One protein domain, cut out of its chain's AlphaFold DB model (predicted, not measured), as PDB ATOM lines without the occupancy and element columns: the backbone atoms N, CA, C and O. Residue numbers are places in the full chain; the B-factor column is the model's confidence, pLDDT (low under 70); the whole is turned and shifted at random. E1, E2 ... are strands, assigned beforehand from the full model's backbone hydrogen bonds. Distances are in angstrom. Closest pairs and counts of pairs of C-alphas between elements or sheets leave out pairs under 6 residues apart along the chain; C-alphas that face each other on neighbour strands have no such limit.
ATOM      1  N   THR A  32     -29.798   7.789 -48.720       95.56
ATOM      2  CA  THR A  32     -28.693   8.752 -48.702       95.56
ATOM      3  C   THR A  32     -29.193  10.038 -48.069       95.56
ATOM      4  O   THR A  32     -30.193  10.584 -48.520       95.56
ATOM      5  N   ILE A  33     -28.517  10.496 -47.015       97.12
ATOM      6  CA  ILE A  33     -28.907  11.699 -46.272       97.12
ATOM      7  C   ILE A  33     -28.027  12.868 -46.710       97.12
ATOM      8  O   ILE A  33     -26.798  12.783 -46.639       97.12
ATOM      9  N   PHE A  34     -28.664  13.959 -47.118       98.19
ATOM     10  CA  PHE A  34     -28.048  15.222 -47.491       98.19
ATOM     11  C   PHE A  34     -28.396  16.305 -46.472       98.19
ATOM     12  O   PHE A  34     -29.536  16.415 -46.028       98.19
ATOM     13  N   ASP A  35     -27.400  17.117 -46.124       97.69
ATOM     14  CA  ASP A  35     -27.575  18.372 -45.391       97.69
ATOM     15  C   ASP A  35     -27.799  19.497 -46.415       97.69
ATOM     16  O   ASP A  35     -26.935  19.767 -47.256       97.69
ATOM     17  N   LEU A  36     -28.976  20.122 -46.374       98.00
ATOM     18  CA  LEU A  36     -29.391  21.208 -47.268       98.00
ATOM     19  C   LEU A  36     -29.022  22.599 -46.711       98.00
ATOM     20  O   LEU A  36     -29.275  23.631 -47.351       98.00
ATOM     21  N   GLY A  37     -28.392  22.641 -45.537       96.38
ATOM     22  CA  GLY A  37     -27.897  23.826 -44.857       96.38
ATOM     23  C   GLY A  37     -28.751  24.264 -43.668       96.38
ATOM     24  O   GLY A  37     -29.656  23.569 -43.220       96.38
ATOM     25  N   ASP A  38     -28.437  25.461 -43.178       93.94
ATOM     26  CA  ASP A  38     -29.035  26.086 -41.992       93.94
ATOM     27  C   ASP A  38     -30.537  26.390 -42.190       93.94
ATOM     28  O   ASP A  38     -30.929  26.856 -43.272       93.94
ATOM     29  N   ASP A  39     -31.351  26.138 -41.158       90.62
ATOM     30  CA  ASP A  39     -32.788  26.435 -41.087       90.62
ATOM     31  C   ASP A  39     -33.106  27.778 -40.386       90.62
ATOM     32  O   ASP A  39     -34.264  28.180 -40.307       90.62
ATOM     33  N   ASN A  40     -32.098  28.546 -39.955       89.31
ATOM     34  CA  ASN A  40     -32.282  29.819 -39.253       89.31
ATOM     35  C   ASN A  40     -33.025  30.873 -40.105       89.31
ATOM     36  O   ASN A  40     -32.444  31.628 -40.898       89.31
ATOM     37  N   GLY A  41     -34.348  30.929 -39.936       89.62
ATOM     38  CA  GLY A  41     -35.261  31.731 -40.758       89.62
ATOM     39  C   GLY A  41     -35.534  31.136 -42.143       89.62
ATOM     40  O   GLY A  41     -35.951  31.868 -43.049       89.62
ATOM     41  N   ARG A  42     -35.260  29.842 -42.318       93.50
ATOM     42  CA  ARG A  42     -35.586  29.032 -43.488       93.50
ATOM     43  C   ARG A  42     -36.461  27.856 -43.058       93.50
ATOM     44  O   ARG A  42     -36.426  27.408 -41.923       93.50
ATOM     45  N   GLY A  43     -37.251  27.336 -43.979       95.38
ATOM     46  CA  GLY A  43     -38.075  26.161 -43.728       95.38
ATOM     47  C   GLY A  43     -38.265  25.354 -44.994       95.38
ATOM     48  O   GLY A  43     -37.948  25.815 -46.093       95.38
ATOM     49  N   ILE A  44     -38.807  24.151 -44.858       97.44
ATOM     50  CA  ILE A  44     -39.211  23.369 -46.022       97.44
ATOM     51  C   ILE A  44     -40.574  23.895 -46.478       97.44
ATOM     52  O   ILE A  44     -41.534  23.944 -45.712       97.44
ATOM     53  N   TYR A  45     -40.635  24.336 -47.730       97.50
ATOM     54  CA  TYR A  45     -41.867  24.766 -48.383       97.50
ATOM     55  C   TYR A  45     -42.690  23.558 -48.825       97.50
ATOM     56  O   TYR A  45     -43.903  23.548 -48.635       97.50
ATOM     57  N   GLY A  46     -42.021  22.558 -49.398       98.12
ATOM     58  CA  GLY A  46     -42.625  21.302 -49.817       98.12
ATOM     59  C   GLY A  46     -41.609  20.359 -50.455       98.12
ATOM     60  O   GLY A  46     -40.489  20.763 -50.782       98.12
ATOM     61  N   LEU A  47     -42.027  19.115 -50.634       98.50
ATOM     62  CA  LEU A  47     -41.305  18.032 -51.291       98.50
ATOM     63  C   LEU A  47     -42.148  17.555 -52.476       98.50
ATOM     64  O   LEU A  47     -43.339  17.291 -52.321       98.50
ATOM     65  N   ASP A  48     -41.568  17.481 -53.669       98.25
ATOM     66  CA  ASP A  48     -42.307  17.061 -54.860       98.25
ATOM     67  C   ASP A  48     -42.306  15.534 -55.074       98.25
ATOM     68  O   ASP A  48     -41.579  14.774 -54.428       98.25
ATOM     69  N   THR A  49     -43.140  15.069 -56.010       97.38
ATOM     70  CA  THR A  49     -43.236  13.640 -56.373       97.38
ATOM     71  C   THR A  49     -41.947  13.035 -56.943       97.38
ATOM     72  O   THR A  49     -41.855  11.816 -57.053       97.38
ATOM     73  N   ALA A  50     -40.994  13.863 -57.378       96.69
ATOM     74  CA  ALA A  50     -39.729  13.439 -57.969       96.69
ATOM     75  C   ALA A  50     -38.560  13.484 -56.970       96.69
ATOM     76  O   ALA A  50     -37.447  13.138 -57.361       96.69
ATOM     77  N   GLY A  51     -38.807  13.911 -55.728       96.12
ATOM     78  CA  GLY A  51     -37.797  14.022 -54.679       96.12
ATOM     79  C   GLY A  51     -37.205  15.420 -54.522       96.12
ATOM     80  O   GLY A  51     -36.337  15.615 -53.690       96.12
ATOM     81  N   ALA A  52     -37.657  16.431 -55.268       98.25
ATOM     82  CA  ALA A  52     -37.118  17.777 -55.128       98.25
ATOM     83  C   ALA A  52     -37.647  18.470 -53.860       98.25
ATOM     84  O   ALA A  52     -38.849  18.730 -53.728       98.25
ATOM     85  N   VAL A  53     -36.740  18.846 -52.955       98.56
ATOM     86  CA  VAL A  53     -37.060  19.630 -51.754       98.56
ATOM     87  C   VAL A  53     -36.984  21.116 -52.072       98.56
ATOM     88  O   VAL A  53     -35.955  21.630 -52.512       98.56
ATOM     89  N   VAL A  54     -38.053  21.858 -51.799       98.12
ATOM     90  CA  VAL A  54     -38.039  23.320 -51.883       98.12
ATOM     91  C   VAL A  54     -37.883  23.896 -50.488       98.12
ATOM     92  O   VAL A  54     -38.747  23.719 -49.637       98.12
ATOM     93  N   VAL A  55     -36.803  24.642 -50.271       97.31
ATOM     94  CA  VAL A  55     -36.576  25.417 -49.048       97.31
ATOM     95  C   VAL A  55     -36.952  26.868 -49.307       97.31
ATOM     96  O   VAL A  55     -36.550  27.432 -50.327       97.31
ATOM     97  N   PHE A  56     -37.689  27.484 -48.387       95.06
ATOM     98  CA  PHE A  56     -38.028  28.905 -48.431       95.06
ATOM     99  C   PHE A  56     -37.362  29.686 -47.299       95.06
ATOM    100  O   PHE A  56     -36.932  29.098 -46.311       95.06
ATOM    101  N   GLN A  57     -37.251  31.006 -47.455       92.19
ATOM    102  CA  GLN A  57     -36.739  31.918 -46.432       92.19
ATOM    103  C   GLN A  57     -37.833  32.901 -45.984       92.19
ATOM    104  O   GLN A  57     -38.356  33.667 -46.793       92.19
ATOM    105  N   ASP A  58     -38.141  32.920 -44.686       80.38
ATOM    106  CA  ASP A  58     -39.320  33.596 -44.119       80.38
ATOM    107  C   ASP A  58     -39.258  35.127 -44.218       80.38
ATOM    108  O   ASP A  58     -40.276  35.803 -44.367       80.38
ATOM    109  N   ASN A  59     -38.051  35.695 -44.131       69.88
ATOM    110  CA  ASN A  59     -37.859  37.120 -43.837       69.88
ATOM    111  C   ASN A  59     -37.221  37.936 -44.975       69.88
ATOM    112  O   ASN A  59     -36.991  39.134 -44.809       69.88
ATOM    113  N   SER A  60     -36.910  37.326 -46.123       64.44
ATOM    114  CA  SER A  60     -36.120  37.967 -47.191       64.44
ATOM    115  C   SER A  60     -36.861  38.145 -48.517       64.44
ATOM    116  O   SER A  60     -36.316  38.771 -49.422       64.44
ATOM    117  N   CYS A  61     -38.120  37.710 -48.616       70.06
ATOM    118  CA  CYS A  61     -38.957  37.830 -49.816       70.06
ATOM    119  C   CYS A  61     -39.496  39.238 -50.113       70.06
ATOM    120  O   CYS A  61     -40.626  39.411 -50.571       70.06
ATOM    121  N   GLY A  62     -38.701  40.266 -49.817       60.38
ATOM    122  CA  GLY A  62     -39.058  41.675 -49.947       60.38
ATOM    123  C   GLY A  62     -38.201  42.435 -50.961       60.38
ATOM    124  O   GLY A  62     -37.319  41.885 -51.611       60.38
ATOM    125  N   LEU A  63     -38.439  43.747 -51.048       59.94
ATOM    126  CA  LEU A  63     -37.943  44.702 -52.063       59.94
ATOM    127  C   LEU A  63     -36.408  44.797 -52.264       59.94
ATOM    128  O   LEU A  63     -35.962  45.624 -53.056       59.94
ATOM    129  N   GLY A  64     -35.596  43.999 -51.562       65.88
ATOM    130  CA  GLY A  64     -34.130  44.020 -51.630       65.88
ATOM    131  C   GLY A  64     -33.454  42.674 -51.912       65.88
ATOM    132  O   GLY A  64     -32.265  42.677 -52.218       65.88
ATOM    133  N   SER A  65     -34.172  41.547 -51.842       68.06
ATOM    134  CA  SER A  65     -33.642  40.224 -52.194       68.06
ATOM    135  C   SER A  65     -34.694  39.430 -52.964       68.06
ATOM    136  O   SER A  65     -35.811  39.238 -52.497       68.06
ATOM    137  N   PHE A  66     -34.341  38.979 -54.167       73.06
ATOM    138  CA  PHE A  66     -35.231  38.209 -55.042       73.06
ATOM    139  C   PHE A  66     -35.070  36.692 -54.854       73.06
ATOM    140  O   PHE A  66     -35.535  35.923 -55.686       73.06
ATOM    141  N   THR A  67     -34.366  36.244 -53.813       83.00
ATOM    142  CA  THR A  67     -34.050  34.827 -53.598       83.00
ATOM    143  C   THR A  67     -34.801  34.306 -52.380       83.00
ATOM    144  O   THR A  67     -34.316  34.399 -51.256       83.00
ATOM    145  N   CYS A  68     -36.001  33.794 -52.626       91.50
ATOM    146  CA  CYS A  68     -36.922  33.282 -51.617       91.50
ATOM    147  C   CYS A  68     -36.879  31.772 -51.486       91.50
ATOM    148  O   CYS A  68     -36.984  31.245 -50.387       91.50
ATOM    149  N   TYR A  69     -36.770  31.101 -52.626       95.19
ATOM    150  CA  TYR A  69     -36.902  29.664 -52.745       95.19
ATOM    151  C   TYR A  69     -35.628  29.108 -53.352       95.19
ATOM    152  O   TYR A  69     -35.104  29.672 -54.312       95.19
ATOM    153  N   VAL A  70     -35.146  27.999 -52.810       96.38
ATOM    154  CA  VAL A  70     -34.082  27.194 -53.409       96.38
ATOM    155  C   VAL A  70     -34.609  25.775 -53.505       96.38
ATOM    156  O   VAL A  70     -35.030  25.201 -52.503       96.38
ATOM    157  N   THR A  71     -34.607  25.231 -54.716       97.94
ATOM    158  CA  THR A  71     -34.923  23.823 -54.950       97.94
ATOM    159  C   THR A  71     -33.646  23.012 -54.841       97.94
ATOM    160  O   THR A  71     -32.644  23.371 -55.458       97.94
ATOM    161  N   TYR A  72     -33.689  21.930 -54.084       98.50
ATOM    162  CA  TYR A  72     -32.645  20.926 -53.991       98.50
ATOM    163  C   TYR A  72     -33.126  19.674 -54.714       98.50
ATOM    164  O   TYR A  72     -34.298  19.318 -54.617       98.50
ATOM    165  N   VAL A  73     -32.237  19.052 -55.480       98.06
ATOM    166  CA  VAL A  73     -32.470  17.752 -56.115       98.06
ATOM    167  C   VAL A  73     -31.317  16.860 -55.692       98.06
ATOM    168  O   VAL A  73     -30.172  17.171 -56.031       98.06
ATOM    169  N   ASP A  74     -31.603  15.812 -54.923       96.75
ATOM    170  CA  ASP A  74     -30.596  14.903 -54.364       96.75
ATOM    171  C   ASP A  74     -29.471  15.663 -53.629       96.75
ATOM    172  O   ASP A  74     -28.279  15.501 -53.912       96.75
ATOM    173  N   GLY A  75     -29.847  16.598 -52.751       97.44
ATOM    174  CA  GLY A  75     -28.914  17.461 -52.022       97.44
ATOM    175  C   GLY A  75     -28.239  18.571 -52.839       97.44
ATOM    176  O   GLY A  75     -27.503  19.386 -52.276       97.44
ATOM    177  N   VAL A  76     -28.467  18.661 -54.154       98.06
ATOM    178  CA  VAL A  76     -27.843  19.682 -55.012       98.06
ATOM    179  C   VAL A  76     -28.745  20.902 -55.151       98.06
ATOM    180  O   VAL A  76     -29.815  20.838 -55.751       98.06
ATOM    181  N   ALA A  77     -28.276  22.048 -54.652       97.62
ATOM    182  CA  ALA A  77     -28.985  23.318 -54.771       97.62
ATOM    183  C   ALA A  77     -29.061  23.814 -56.228       97.62
ATOM    184  O   ALA A  77     -28.047  23.952 -56.919       97.62
ATOM    185  N   GLY A  78     -30.271  24.144 -56.672       96.69
ATOM    186  CA  GLY A  78     -30.556  24.824 -57.928       96.69
ATOM    187  C   GLY A  78     -30.414  26.347 -57.843       96.69
ATOM    188  O   GLY A  78     -29.959  26.918 -56.850       96.69
ATOM    189  N   ALA A  79     -30.823  27.031 -58.915       94.75
ATOM    190  CA  ALA A  79     -30.863  28.490 -58.924       94.75
ATOM    191  C   ALA A  79     -31.990  28.998 -58.005       94.75
ATOM    192  O   ALA A  79     -33.103  28.467 -58.064       94.75
ATOM    193  N   PRO A  80     -31.746  30.030 -57.183       93.69
ATOM    194  CA  PRO A  80     -32.785  30.584 -56.332       93.69
ATOM    195  C   PRO A  80     -33.879  31.285 -57.149       93.69
ATOM    196  O   PRO A  80     -33.616  31.842 -58.217       93.69
ATOM    197  N   SER A  81     -35.097  31.319 -56.610       92.75
ATOM    198  CA  SER A  81     -36.277  31.939 -57.219       92.75
ATOM    199  C   SER A  81     -36.968  32.912 -56.263       92.75
ATOM    200  O   SER A  81     -36.967  32.710 -55.049       92.75
ATOM    201  N   ALA A  82     -37.596  33.956 -56.813       91.44
ATOM    202  CA  ALA A  82     -38.412  34.914 -56.059       91.44
ATOM    203  C   ALA A  82     -39.818  34.380 -55.752       91.44
ATOM    204  O   ALA A  82     -40.465  34.831 -54.812       91.44
ATOM    205  N   THR A  83     -40.299  33.437 -56.558       92.25
ATOM    206  CA  THR A  83     -41.621  32.820 -56.421       92.25
ATOM    207  C   THR A  83     -41.480  31.325 -56.165       92.25
ATOM    208  O   THR A  83     -40.483  30.741 -56.613       92.25
ATOM    209  N   PRO A  84     -42.464  30.693 -55.499       93.88
ATOM    210  CA  PRO A  84     -42.487  29.243 -55.372       93.88
ATOM    211  C   PRO A  84     -42.337  28.583 -56.751       93.88
ATOM    212  O   PRO A  84     -42.991  29.030 -57.702       93.88
ATOM    213  N   PRO A  85     -41.465  27.572 -56.892       96.19
ATOM    214  CA  PRO A  85     -41.412  26.736 -58.084       96.19
ATOM    215  C   PRO A  85     -42.772  26.078 -58.366       96.19
ATOM    216  O   PRO A  85     -43.473  25.669 -57.444       96.19
ATOM    217  N   ASP A  86     -43.140  25.965 -59.642       97.44
ATOM    218  CA  ASP A  86     -44.343  25.239 -60.072       97.44
ATOM    219  C   ASP A  86     -44.024  23.738 -60.167       97.44
ATOM    220  O   ASP A  86     -43.589  23.246 -61.210       97.44
ATOM    221  N   LEU A  87     -44.142  23.040 -59.034       97.44
ATOM    222  CA  LEU A  87     -43.887  21.605 -58.888       97.44
ATOM    223  C   LEU A  87     -45.154  20.862 -58.452       97.44
ATOM    224  O   LEU A  87     -46.100  21.445 -57.919       97.44
ATOM    225  N   VAL A  88     -45.155  19.544 -58.647       98.19
ATOM    226  CA  VAL A  88     -46.220  18.663 -58.150       98.19
ATOM    227  C   VAL A  88     -45.852  18.211 -56.739       98.19
ATOM    228  O   VAL A  88     -45.203  17.182 -56.560       98.19
ATOM    229  N   TYR A  89     -46.232  19.017 -55.750       98.31
ATOM    230  CA  TYR A  89     -45.958  18.737 -54.341       98.31
ATOM    231  C   TYR A  89     -46.694  17.493 -53.839       98.31
ATOM    232  O   TYR A  89     -47.874  17.284 -54.128       98.31
ATOM    233  N   ASP A  90     -45.974  16.690 -53.064       98.19
ATOM    234  CA  ASP A  90     -46.410  15.440 -52.459       98.19
ATOM    235  C   ASP A  90     -45.854  15.346 -51.037       98.19
ATOM    236  O   ASP A  90     -45.058  14.485 -50.685       98.19
ATOM    237  N   ASP A  91     -46.282  16.282 -50.201       98.19
ATOM    238  CA  ASP A  91     -45.769  16.467 -48.841       98.19
ATOM    239  C   ASP A  91     -46.186  15.351 -47.868       98.19
ATOM    240  O   ASP A  91     -45.757  15.329 -46.712       98.19
ATOM    241  N   GLY A  92     -47.056  14.442 -48.315       97.81
ATOM    242  CA  GLY A  92     -47.758  13.481 -47.481       97.81
ATOM    243  C   GLY A  92     -48.898  14.117 -46.683       97.81
ATOM    244  O   GLY A  92     -49.321  15.252 -46.902       97.81
ATOM    245  N   THR A  93     -49.460  13.351 -45.750       97.88
ATOM    246  CA  THR A  93     -50.564  13.804 -44.888       97.88
ATOM    247  C   THR A  93     -50.290  13.476 -43.425       97.88
ATOM    248  O   THR A  93     -49.598  12.498 -43.142       97.88
ATOM    249  N   PRO A  94     -50.826  14.234 -42.453       97.31
ATOM    250  CA  PRO A  94     -50.667  13.882 -41.046       97.31
ATOM    251  C   PRO A  94     -51.195  12.471 -40.742       97.31
ATOM    252  O   PRO A  94     -52.348  12.151 -41.033       97.31
ATOM    253  N   CYS A  95     -50.375  11.632 -40.106       96.38
ATOM    254  CA  CYS A  95     -50.800  10.289 -39.706       96.38
ATOM    255  C   CYS A  95     -51.886  10.328 -38.617       96.38
ATOM    256  O   CYS A  95     -51.803  11.113 -37.669       96.38
ATOM    257  N   SER A  96     -52.855   9.408 -38.670       95.44
ATOM    258  CA  SER A  96     -53.948   9.319 -37.686       95.44
ATOM    259  C   SER A  96     -53.487   8.925 -36.280       95.44
ATOM    260  O   SER A  96     -54.080   9.332 -35.284       95.44
ATOM    261  N   SER A  97     -52.427   8.126 -36.179       91.75
ATOM    262  CA  SER A  97     -51.895   7.606 -34.919       91.75
ATOM    263  C   SER A  97     -50.379   7.514 -34.971       91.75
ATOM    264  O   SER A  97     -49.791   7.399 -36.042       91.75
ATOM    265  N   THR A  98     -49.746   7.596 -33.804       87.31
ATOM    266  CA  THR A  98     -48.314   7.305 -33.681       87.31
ATOM    267  C   THR A  98     -48.137   5.783 -33.594       87.31
ATOM    268  O   THR A  98     -48.891   5.156 -32.844       87.31
ATOM    269  N   PRO A  99     -47.202   5.183 -34.349       85.44
ATOM    270  CA  PRO A  99     -46.904   3.754 -34.265       85.44
ATOM    271  C   PRO A  99     -46.539   3.309 -32.844       85.44
ATOM    272  O   PRO A  99     -45.994   4.083 -32.052       85.44
ATOM    273  N   VAL A 100     -46.856   2.058 -32.503       83.00
ATOM    274  CA  VAL A 100     -46.594   1.509 -31.165       83.00
ATOM    275  C   VAL A 100     -45.090   1.508 -30.892       83.00
ATOM    276  O   VAL A 100     -44.298   1.118 -31.741       83.00
ATOM    277  N   GLY A 101     -44.695   1.946 -29.694       80.88
ATOM    278  CA  GLY A 101     -43.286   2.039 -29.299       80.88
ATOM    279  C   GLY A 101     -42.602   3.353 -29.683       80.88
ATOM    280  O   GLY A 101     -41.490   3.588 -29.225       80.88
ATOM    281  N   PHE A 102     -43.270   4.233 -30.437       81.00
ATOM    282  CA  PHE A 102     -42.750   5.554 -30.787       81.00
ATOM    283  C   PHE A 102     -43.455   6.673 -30.020       81.00
ATOM    284  O   PHE A 102     -44.669   6.657 -29.818       81.00
ATOM    285  N   ASN A 103     -42.687   7.701 -29.663       85.06
ATOM    286  CA  ASN A 103     -43.195   8.980 -29.177       85.06
ATOM    287  C   ASN A 103     -42.816  10.089 -30.171       85.06
ATOM    288  O   ASN A 103     -41.903  10.879 -29.939       85.06
ATOM    289  N   ALA A 104     -43.476  10.086 -31.330       89.00
ATOM    290  CA  ALA A 104     -43.231  11.049 -32.398       89.00
ATOM    291  C   ALA A 104     -44.024  12.344 -32.170       89.00
ATOM    292  O   ALA A 104     -45.238  12.311 -31.943       89.00
ATOM    293  N   SER A 105     -43.341  13.479 -32.275       90.19
ATOM    294  CA  SER A 105     -43.938  14.816 -32.232       90.19
ATOM    295  C   SER A 105     -44.491  15.243 -33.582       90.19
ATOM    296  O   SER A 105     -45.507  15.939 -33.655       90.19
ATOM    297  N   LYS A 106     -43.823  14.807 -34.647       94.69
ATOM    298  CA  LYS A 106     -44.176  15.044 -36.036       94.69
ATOM    299  C   LYS A 106     -44.319  13.699 -36.728       94.69
ATOM    300  O   LYS A 106     -43.549  12.773 -36.486       94.69
ATOM    301  N   LYS A 107     -45.362  13.576 -37.540       95.38
ATOM    302  CA  LYS A 107     -45.681  12.338 -38.247       95.38
ATOM    303  C   LYS A 107     -46.375  12.644 -39.556       95.38
ATOM    304  O   LYS A 107     -47.354  13.393 -39.579       95.38
ATOM    305  N   VAL A 108     -45.880  12.026 -40.611       97.94
ATOM    306  CA  VAL A 108     -46.381  12.174 -41.969       97.94
ATOM    307  C   VAL A 108     -46.523  10.796 -42.600       97.94
ATOM    308  O   VAL A 108     -45.702   9.909 -42.387       97.94
ATOM    309  N   CYS A 109     -47.622  10.594 -43.306       97.88
ATOM    310  CA  CYS A 109     -48.019   9.341 -43.912       97.88
ATOM    311  C   CYS A 109     -48.244   9.570 -45.401       97.88
ATOM    312  O   CYS A 109     -48.972  10.494 -45.781       97.88
ATOM    313  N   ASN A 110     -47.673   8.699 -46.226       97.94
ATOM    314  CA  ASN A 110     -47.857   8.744 -47.668       97.94
ATOM    315  C   ASN A 110     -47.752   7.338 -48.274       97.94
ATOM    316  O   ASN A 110     -46.810   6.617 -47.986       97.94
ATOM    317  N   HIS A 111     -48.749   6.909 -49.054       95.75
ATOM    318  CA  HIS A 111     -48.769   5.605 -49.747       95.75
ATOM    319  C   HIS A 111     -48.369   4.365 -48.908       95.75
ATOM    320  O   HIS A 111     -47.827   3.393 -49.422       95.75
ATOM    321  N   GLY A 112     -48.695   4.360 -47.611       94.00
ATOM    322  CA  GLY A 112     -48.374   3.256 -46.693       94.00
ATOM    323  C   GLY A 112     -47.007   3.370 -46.009       94.00
ATOM    324  O   GLY A 112     -46.733   2.591 -45.096       94.00
ATOM    325  N   LEU A 113     -46.203   4.361 -46.393       95.44
ATOM    326  CA  LEU A 113     -45.017   4.795 -45.671       95.44
ATOM    327  C   LEU A 113     -45.389   5.783 -44.565       95.44
ATOM    328  O   LEU A 113     -46.375   6.524 -44.648       95.44
ATOM    329  N   VAL A 114     -44.581   5.772 -43.513       96.44
ATOM    330  CA  VAL A 114     -44.724   6.591 -42.316       96.44
ATOM    331  C   VAL A 114     -43.365   7.196 -41.991       96.44
ATOM    332  O   VAL A 114     -42.427   6.474 -41.665       96.44
ATOM    333  N   GLY A 115     -43.285   8.521 -42.048       96.56
ATOM    334  CA  GLY A 115     -42.157   9.316 -41.584       96.56
ATOM    335  C   GLY A 115     -42.450   9.861 -40.192       96.56
ATOM    336  O   GLY A 115     -43.511  10.444 -39.947       96.56
ATOM    337  N   LEU A 116     -41.526   9.656 -39.263       95.31
ATOM    338  CA  LEU A 116     -41.622  10.085 -37.876       95.31
ATOM    339  C   LEU A 116     -40.463  11.013 -37.547       95.31
ATOM    340  O   LEU A 116     -39.315  10.739 -37.882       95.31
ATOM    341  N   GLY A 117     -40.776  12.062 -36.803       94.00
ATOM    342  CA  GLY A 117     -39.807  12.914 -36.146       94.00
ATOM    343  C   GLY A 117     -40.139  13.012 -34.666       94.00
ATOM    344  O   GLY A 117     -41.297  13.232 -34.294       94.00
ATOM    345  N   THR A 118     -39.157  12.791 -33.801       85.94
ATOM    346  CA  THR A 118     -39.328  12.938 -32.350       85.94
ATOM    347  C   THR A 118     -38.906  14.333 -31.898       85.94
ATOM    348  O   THR A 118     -37.999  14.929 -32.473       85.94
ATOM    349  N   LEU A 119     -39.513  14.846 -30.825       70.00
ATOM    350  CA  LEU A 119     -38.982  16.029 -30.142       70.00
ATOM    351  C   LEU A 119     -37.719  15.659 -29.369       70.00
ATOM    352  O   LEU A 119     -37.582  14.531 -28.901       70.00
ATOM    353  N   TYR A 120     -36.847  16.643 -29.168       54.88
ATOM    354  CA  TYR A 120     -35.721  16.524 -28.252       54.88
ATOM    355  C   TYR A 120     -36.202  16.143 -26.835       54.88
ATOM    356  O   TYR A 120     -36.841  16.933 -26.138       54.88
ATOM    357  N   ASN A 121     -35.881  14.925 -26.397       58.53
ATOM    358  CA  ASN A 121     -36.030  14.454 -25.026       58.53
ATOM    359  C   ASN A 121     -34.648  14.376 -24.344       58.53
ATOM    360  O   ASN A 121     -33.859  13.485 -24.677       58.53
ATOM    361  N   PRO A 122     -34.346  15.235 -23.355       52.41
ATOM    362  CA  PRO A 122     -33.089  15.173 -22.606       52.41
ATOM    363  C   PRO A 122     -32.968  13.932 -21.698       52.41
ATOM    364  O   PRO A 122     -31.906  13.707 -21.122       52.41
ATOM    365  N   ASN A 123     -34.029  13.122 -21.559       50.84
ATOM    366  CA  ASN A 123     -34.079  11.956 -20.667       50.84
ATOM    367  C   ASN A 123     -33.754  10.606 -21.343       50.84
ATOM    368  O   ASN A 123     -33.846   9.578 -20.676       50.84
ATOM    369  N   GLY A 124     -33.330  10.592 -22.614       46.38
ATOM    370  CA  GLY A 124     -32.554   9.469 -23.162       46.38
ATOM    371  C   GLY A 124     -33.269   8.438 -24.044       46.38
ATOM    372  O   GLY A 124     -32.671   7.397 -24.309       46.38
ATOM    373  N   ASP A 125     -34.478   8.705 -24.547       58.28
ATOM    374  CA  ASP A 125     -34.941   7.982 -25.742       58.28
ATOM    375  C   ASP A 125     -34.110   8.447 -26.948       58.28
ATOM    376  O   ASP A 125     -33.684   9.604 -26.996       58.28
ATOM    377  N   MET A 126     -33.831   7.556 -27.905       60.81
ATOM    378  CA  MET A 126     -33.093   7.929 -29.114       60.81
ATOM    379  C   MET A 126     -33.955   8.878 -29.949       60.81
ATOM    380  O   MET A 126     -34.771   8.445 -30.764       60.81
ATOM    381  N   ASN A 127     -33.795  10.179 -29.704       83.56
ATOM    382  CA  ASN A 127     -34.422  11.204 -30.516       83.56
ATOM    383  C   ASN A 127     -33.851  11.107 -31.929       83.56
ATOM    384  O   ASN A 127     -32.633  10.984 -32.114       83.56
ATOM    385  N   GLY A 128     -34.732  11.147 -32.912       90.94
ATOM    386  CA  GLY A 128     -34.337  11.173 -34.296       90.94
ATOM    387  C   GLY A 128     -35.509  11.116 -35.248       90.94
ATOM    388  O   GLY A 128     -36.682  11.285 -34.886       90.94
ATOM    389  N   THR A 129     -35.144  10.841 -36.485       94.19
ATOM    390  CA  THR A 129     -36.057  10.603 -37.582       94.19
ATOM    391  C   THR A 129     -36.088   9.130 -37.937       94.19
ATOM    392  O   THR A 129     -35.073   8.430 -37.925       94.19
ATOM    393  N   TYR A 130     -37.291   8.650 -38.231       94.44
ATOM    394  CA  TYR A 130     -37.535   7.266 -38.594       94.44
ATOM    395  C   TYR A 130     -38.449   7.221 -39.805       94.44
ATOM    396  O   TYR A 130     -39.374   8.025 -39.912       94.44
ATOM    397  N   ILE A 131     -38.235   6.245 -40.675       95.19
ATOM    398  CA  ILE A 131     -39.117   5.968 -41.806       95.19
ATOM    399  C   ILE A 131     -39.431   4.482 -41.858       95.19
ATOM    400  O   ILE A 131     -38.641   3.654 -41.398       95.19
ATOM    401  N   GLY A 132     -40.598   4.128 -42.373       92.06
ATOM    402  CA  GLY A 132     -40.956   2.730 -42.524       92.06
ATOM    403  C   GLY A 132     -42.413   2.510 -42.875       92.06
ATOM    404  O   GLY A 132     -43.119   3.428 -43.283       92.06
ATOM    405  N   SER A 133     -42.876   1.277 -42.693       91.56
ATOM    406  CA  SER A 133     -44.271   0.894 -42.912       91.56
ATOM    407  C   SER A 133     -44.742  -0.106 -41.857       91.56
ATOM    408  O   SER A 133     -44.001  -0.997 -41.433       91.56
ATOM    409  N   GLY A 134     -45.998   0.029 -41.421       85.25
ATOM    410  CA  GLY A 134     -46.582  -0.844 -40.399       85.25
ATOM    411  C   GLY A 134     -45.809  -0.784 -39.078       85.25
ATOM    412  O   GLY A 134     -45.805   0.258 -38.433       85.25
ATOM    413  N   ASP A 135     -45.170  -1.897 -38.707       80.19
ATOM    414  CA  ASP A 135     -44.321  -2.028 -37.509       80.19
ATOM    415  C   ASP A 135     -42.812  -2.061 -37.843       80.19
ATOM    416  O   ASP A 135     -41.981  -2.244 -36.952       80.19
ATOM    417  N   ASN A 136     -42.437  -1.928 -39.120       86.69
ATOM    418  CA  ASN A 136     -41.048  -1.973 -39.570       86.69
ATOM    419  C   ASN A 136     -40.527  -0.554 -39.791       86.69
ATOM    420  O   ASN A 136     -40.823   0.050 -40.821       86.69
ATOM    421  N   PHE A 137     -39.767  -0.039 -38.825       88.25
ATOM    422  CA  PHE A 137     -39.168   1.293 -38.874       88.25
ATOM    423  C   PHE A 137     -37.648   1.216 -38.878       88.25
ATOM    424  O   PHE A 137     -37.039   0.501 -38.079       88.25
ATOM    425  N   GLN A 138     -37.048   2.026 -39.740       90.31
ATOM    426  CA  GLN A 138     -35.622   2.268 -39.810       90.31
ATOM    427  C   GLN A 138     -35.305   3.627 -39.194       90.31
ATOM    428  O   GLN A 138     -35.982   4.620 -39.456       90.31
ATOM    429  N   PHE A 139     -34.259   3.669 -38.375       92.06
ATOM    430  CA  PHE A 139     -33.669   4.917 -37.908       92.06
ATOM    431  C   PHE A 139     -32.867   5.559 -39.044       92.06
ATOM    432  O   PHE A 139     -31.987   4.905 -39.606       92.06
ATOM    433  N   LEU A 140     -33.165   6.819 -39.364       93.50
ATOM    434  CA  LEU A 140     -32.465   7.582 -40.397       93.50
ATOM    435  C   LEU A 140     -31.359   8.440 -39.790       93.50
ATOM    436  O   LEU A 140     -30.188   8.290 -40.134       93.50
ATOM    437  N   HIS A 141     -31.728   9.332 -38.873       93.56
ATOM    438  CA  HIS A 141     -30.823  10.333 -38.329       93.56
ATOM    439  C   HIS A 141     -31.157  10.655 -36.874       93.56
ATOM    440  O   HIS A 141     -32.306  10.542 -36.450       93.56
ATOM    441  N   GLY A 142     -30.151  11.061 -36.097       91.19
ATOM    442  CA  GLY A 142     -30.356  11.530 -34.725       91.19
ATOM    443  C   GLY A 142     -30.869  12.969 -34.674       91.19
ATOM    444  O   GLY A 142     -30.838  13.681 -35.672       91.19
ATOM    445  N   GLY A 143     -31.296  13.412 -33.495       88.19
ATOM    446  CA  GLY A 143     -31.696  14.804 -33.262       88.19
ATOM    447  C   GLY A 143     -33.206  14.960 -33.147       88.19
ATOM    448  O   GLY A 143     -33.898  14.048 -32.694       88.19
ATOM    449  N   SER A 144     -33.720  16.132 -33.491       90.38
ATOM    450  CA  SER A 144     -35.148  16.436 -33.441       90.38
ATOM    451  C   SER A 144     -35.724  16.652 -34.835       90.38
ATOM    452  O   SER A 144     -34.986  16.730 -35.813       90.38
ATOM    453  N   ALA A 145     -37.050  16.717 -34.938       94.00
ATOM    454  CA  ALA A 145     -37.688  17.202 -36.153       94.00
ATOM    455  C   ALA A 145     -38.822  18.176 -35.837       94.00
ATOM    456  O   ALA A 145     -39.783  17.819 -35.142       94.00
ATOM    457  N   ASP A 146     -38.737  19.373 -36.407       93.56
ATOM    458  CA  ASP A 146     -39.749  20.419 -36.257       93.56
ATOM    459  C   ASP A 146     -40.723  20.448 -37.435       93.56
ATOM    460  O   ASP A 146     -41.933  20.656 -37.253       93.56
ATOM    461  N   GLN A 147     -40.222  20.146 -38.629       95.81
ATOM    462  CA  GLN A 147     -41.000  19.892 -39.833       95.81
ATOM    463  C   GLN A 147     -40.630  18.525 -40.406       95.81
ATOM    464  O   GLN A 147     -39.484  18.104 -40.292       95.81
ATOM    465  N   VAL A 148     -41.601  17.828 -40.997       97.62
ATOM    466  CA  VAL A 148     -41.388  16.543 -41.678       97.62
ATOM    467  C   VAL A 148     -42.262  16.485 -42.925       97.62
ATOM    468  O   VAL A 148     -43.428  16.878 -42.872       97.62
ATOM    469  N   PHE A 149     -41.698  15.974 -44.011       98.44
ATOM    470  CA  PHE A 149     -42.322  15.829 -45.323       98.44
ATOM    471  C   PHE A 149     -41.963  14.454 -45.878       98.44
ATOM    472  O   PHE A 149     -40.836  14.001 -45.691       98.44
ATOM    473  N   LEU A 150     -42.915  13.782 -46.525       98.25
ATOM    474  CA  LEU A 150     -42.718  12.443 -47.083       98.25
ATOM    475  C   LEU A 150     -43.482  12.310 -48.392       98.25
ATOM    476  O   LEU A 150     -44.714  12.380 -48.376       98.25
ATOM    477  N   ASN A 151     -42.775  12.044 -49.486       97.94
ATOM    478  CA  ASN A 151     -43.410  11.790 -50.773       97.94
ATOM    479  C   ASN A 151     -43.760  10.309 -50.963       97.94
ATOM    480  O   ASN A 151     -43.450   9.435 -50.151       97.94
ATOM    481  N   SER A 152     -44.480  10.031 -52.041       96.38
ATOM    482  CA  SER A 152     -44.978   8.706 -52.397       96.38
ATOM    483  C   SER A 152     -43.895   7.735 -52.863       96.38
ATOM    484  O   SER A 152     -44.149   6.529 -52.856       96.38
ATOM    485  N   VAL A 153     -42.715   8.231 -53.254       94.94
ATOM    486  CA  VAL A 153     -41.565   7.395 -53.633       94.94
ATOM    487  C   VAL A 153     -40.688   7.018 -52.436       94.94
ATOM    488  O   VAL A 153     -39.929   6.063 -52.542       94.94
ATOM    489  N   GLY A 154     -40.868   7.683 -51.293       95.38
ATOM    490  CA  GLY A 154     -40.203   7.363 -50.032       95.38
ATOM    491  C   GLY A 154     -39.142   8.364 -49.596       95.38
ATOM    492  O   GLY A 154     -38.569   8.182 -48.525       95.38
ATOM    493  N   ASP A 155     -38.920   9.439 -50.352       97.56
ATOM    494  CA  ASP A 155     -38.012  10.500 -49.929       97.56
ATOM    495  C   ASP A 155     -38.596  11.251 -48.737       97.56
ATOM    496  O   ASP A 155     -39.805  11.501 -48.642       97.56
ATOM    497  N   PHE A 156     -37.717  11.619 -47.815       98.19
ATOM    498  CA  PHE A 156     -38.095  12.184 -46.533       98.19
ATOM    499  C   PHE A 156     -37.269  13.423 -46.227       98.19
ATOM    500  O   PHE A 156     -36.048  13.350 -46.150       98.19
ATOM    501  N   ALA A 157     -37.925  14.555 -45.995       98.38
ATOM    502  CA  ALA A 157     -37.251  15.801 -45.651       98.38
ATOM    503  C   ALA A 157     -37.702  16.300 -44.278       98.38
ATOM    504  O   ALA A 157     -38.875  16.181 -43.914       98.38
ATOM    505  N   TRP A 158     -36.774  16.854 -43.500       97.94
ATOM    506  CA  TRP A 158     -37.073  17.385 -42.172       97.94
ATOM    507  C   TRP A 158     -36.157  18.542 -41.790       97.94
ATOM    508  O   TRP A 158     -35.079  18.716 -42.354       97.94
ATOM    509  N   THR A 159     -36.591  19.323 -40.805       96.38
ATOM    510  CA  THR A 159     -35.754  20.332 -40.145       96.38
ATOM    511  C   THR A 159     -35.403  19.858 -38.740       96.38
ATOM    512  O   THR A 159     -36.298  19.447 -38.000       96.38
ATOM    513  N   ASP A 160     -34.125  19.869 -38.368       92.81
ATOM    514  CA  ASP A 160     -33.660  19.557 -37.016       92.81
ATOM    515  C   ASP A 160     -33.662  20.802 -36.134       92.81
ATOM    516  O   ASP A 160     -32.735  21.605 -36.186       92.81
ATOM    517  N   GLY A 161     -34.643  20.890 -35.239       86.12
ATOM    518  CA  GLY A 161     -34.789  21.991 -34.283       86.12
ATOM    519  C   GLY A 161     -33.744  22.047 -33.163       86.12
ATOM    520  O   GLY A 161     -33.837  22.889 -32.274       86.12
ATOM    521  N   GLN A 162     -32.775  21.124 -33.114       86.75
ATOM    522  CA  GLN A 162     -31.660  21.215 -32.168       86.75
ATOM    523  C   GLN A 162     -30.472  21.949 -32.782       86.75
ATOM    524  O   GLN A 162     -29.813  22.750 -32.112       86.75
ATOM    525  N   SER A 163     -30.151  21.585 -34.015       88.31
ATOM    526  CA  SER A 163     -28.949  22.037 -34.702       88.31
ATOM    527  C   SER A 163     -29.258  23.089 -35.766       88.31
ATOM    528  O   SER A 163     -28.320  23.651 -36.330       88.31
ATOM    529  N   GLU A 164     -30.542  23.373 -35.989       92.31
ATOM    530  CA  GLU A 164     -31.052  24.334 -36.962       92.31
ATOM    531  C   GLU A 164     -30.598  23.956 -38.385       92.31
ATOM    532  O   GLU A 164     -29.967  24.732 -39.099       92.31
ATOM    533  N   GLN A 165     -30.809  22.697 -38.786       96.19
ATOM    534  CA  GLN A 165     -30.413  22.185 -40.107       96.19
ATOM    535  C   GLN A 165     -31.580  21.572 -40.861       96.19
ATOM    536  O   GLN A 165     -32.465  20.952 -40.279       96.19
ATOM    537  N   ILE A 166     -31.536  21.677 -42.182       97.81
ATOM    538  CA  ILE A 166     -32.502  21.062 -43.084       97.81
ATOM    539  C   ILE A 166     -31.858  19.831 -43.708       97.81
ATOM    540  O   ILE A 166     -30.776  19.921 -44.281       97.81
ATOM    541  N   PHE A 167     -32.540  18.695 -43.649       98.25
ATOM    542  CA  PHE A 167     -32.062  17.442 -44.215       98.25
ATOM    543  C   PHE A 167     -33.046  16.857 -45.224       98.25
ATOM    544  O   PHE A 167     -34.259  17.068 -45.148       98.25
ATOM    545  N   GLU A 168     -32.496  16.064 -46.132       98.25
ATOM    546  CA  GLU A 168     -33.204  15.255 -47.117       98.25
ATOM    547  C   GLU A 168     -32.633  13.838 -47.086       98.25
ATOM    548  O   GLU A 168     -31.422  13.651 -47.176       98.25
ATOM    549  N   ALA A 169     -33.489  12.835 -46.955       97.75
ATOM    550  CA  ALA A 169     -33.160  11.431 -47.127       97.75
ATOM    551  C   ALA A 169     -33.802  10.939 -48.425       97.75
ATOM    552  O   ALA A 169     -35.024  10.847 -48.504       97.75
ATOM    553  N   VAL A 170     -32.971  10.603 -49.409       96.94
ATOM    554  CA  VAL A 170     -33.405  10.067 -50.706       96.94
ATOM    555  C   VAL A 170     -33.399   8.547 -50.656       96.94
ATOM    556  O   VAL A 170     -32.385   7.954 -50.255       96.94
ATOM    557  N   ASP A 171     -34.501   7.909 -51.061       94.19
ATOM    558  CA  ASP A 171     -34.574   6.449 -51.117       94.19
ATOM    559  C   ASP A 171     -33.746   5.899 -52.292       94.19
ATOM    560  O   ASP A 171     -33.969   6.176 -53.469       94.19
ATOM    561  N   THR A 172     -32.767   5.058 -51.968       90.69
ATOM    562  CA  THR A 172     -31.874   4.380 -52.920       90.69
ATOM    563  C   THR A 172     -32.154   2.879 -53.029       90.69
ATOM    564  O   THR A 172     -31.425   2.165 -53.726       90.69
TER     565      THR A 172
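AT A GLANCE: This is residues 32 to 172 of the 203 residues of the protein "PEP-CTERM domain-containing protein" of Edaphobacter lichenicola (UniProt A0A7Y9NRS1). Three sheets are stacked face to face: the twisted sheet E1 E11 E10 E9 makes the middle layer, with the sheet E5 E6 E7 E8 over one of its faces and the smaller sheet E2 E3 E4 over the other. A long stretch without named elements, residues 74 to 105, runs from one outer sheet to the other. The printed part has 141 residues with no named helix and eleven strands, E1 to E11 in order; each sheet is antiparallel in the order just named, and the class is all strand, though under half of the residues, 62, are in named strands. The whole is compact, with a radius of gyration of the C-alphas of 14.8 A, and only just elongated, spanning 48 by 32 by 26 A.

IN THESE COORDINATES: Find C-alpha 32 at (-28.693, 8.752, -48.702); from there E1, residues 32 to 38, runs 18.6 A. In the same sheet look for E11, residues 165 to 171, 19.7 A long and ending at C-alpha 171 at (-34.574, 6.449, -51.117), then E10, residues 156 to 160, and E9, residues 147 to 150. The next sheet holds E5, residues 106 to 110, E6, residues 113 to 117, E7, residues 128 to 133, 16.7 A, and E8, residues 136 to 142, 17.9 A. The third holds E2, residues 42 to 47, E3, residues 53 to 57, and E4, residues 69 to 73.

HOW THE PARTS SIT: Start at E1 and E11, where N 34 and O 168 are 2.8 A apart, within hydrogen-bond range. In the hairpin E10 and E11, N 169 and O 156 are 2.7 A apart; in the hairpin E9 and E10, N 149 and O 157, 2.8 A. E9 E10 E11, E5 E6 E7 E8 and E2 E3 E4 are meanders, each strand the antiparallel neighbour of the one before. The three sheets form a stack of sheets, face to face in turn. Towards E5 E6 E7 E8, the planes are 27 degrees apart, and the closest C-alphas of E5 and E9 are those of Val 108 and Leu 150, 6.3 A. In that sheet, find N 115 and O 108 at 2.8 A, N 116 and O 130 at 2.8 A, and N 138 and O 131 at 2.8 A. Towards E2 E3 E4, the planes are 17 degrees apart, and the closest C-alphas of E2 and E9 are those of Leu 47 and Phe 149, 6.4 A. There N 45 and O 54 are 2.8 A apart, and N 72 and O 53, 2.8 A.

THE WHOLE: The two C-alphas farthest apart are those of Leu 63 and Asp 135, 49.4 A. The printed part has no cut; its long links are E3 to E4 and E4 to E5. Look for pLDDT under 70 at residues 59 to 60, 62 to 65 and 120 to 126.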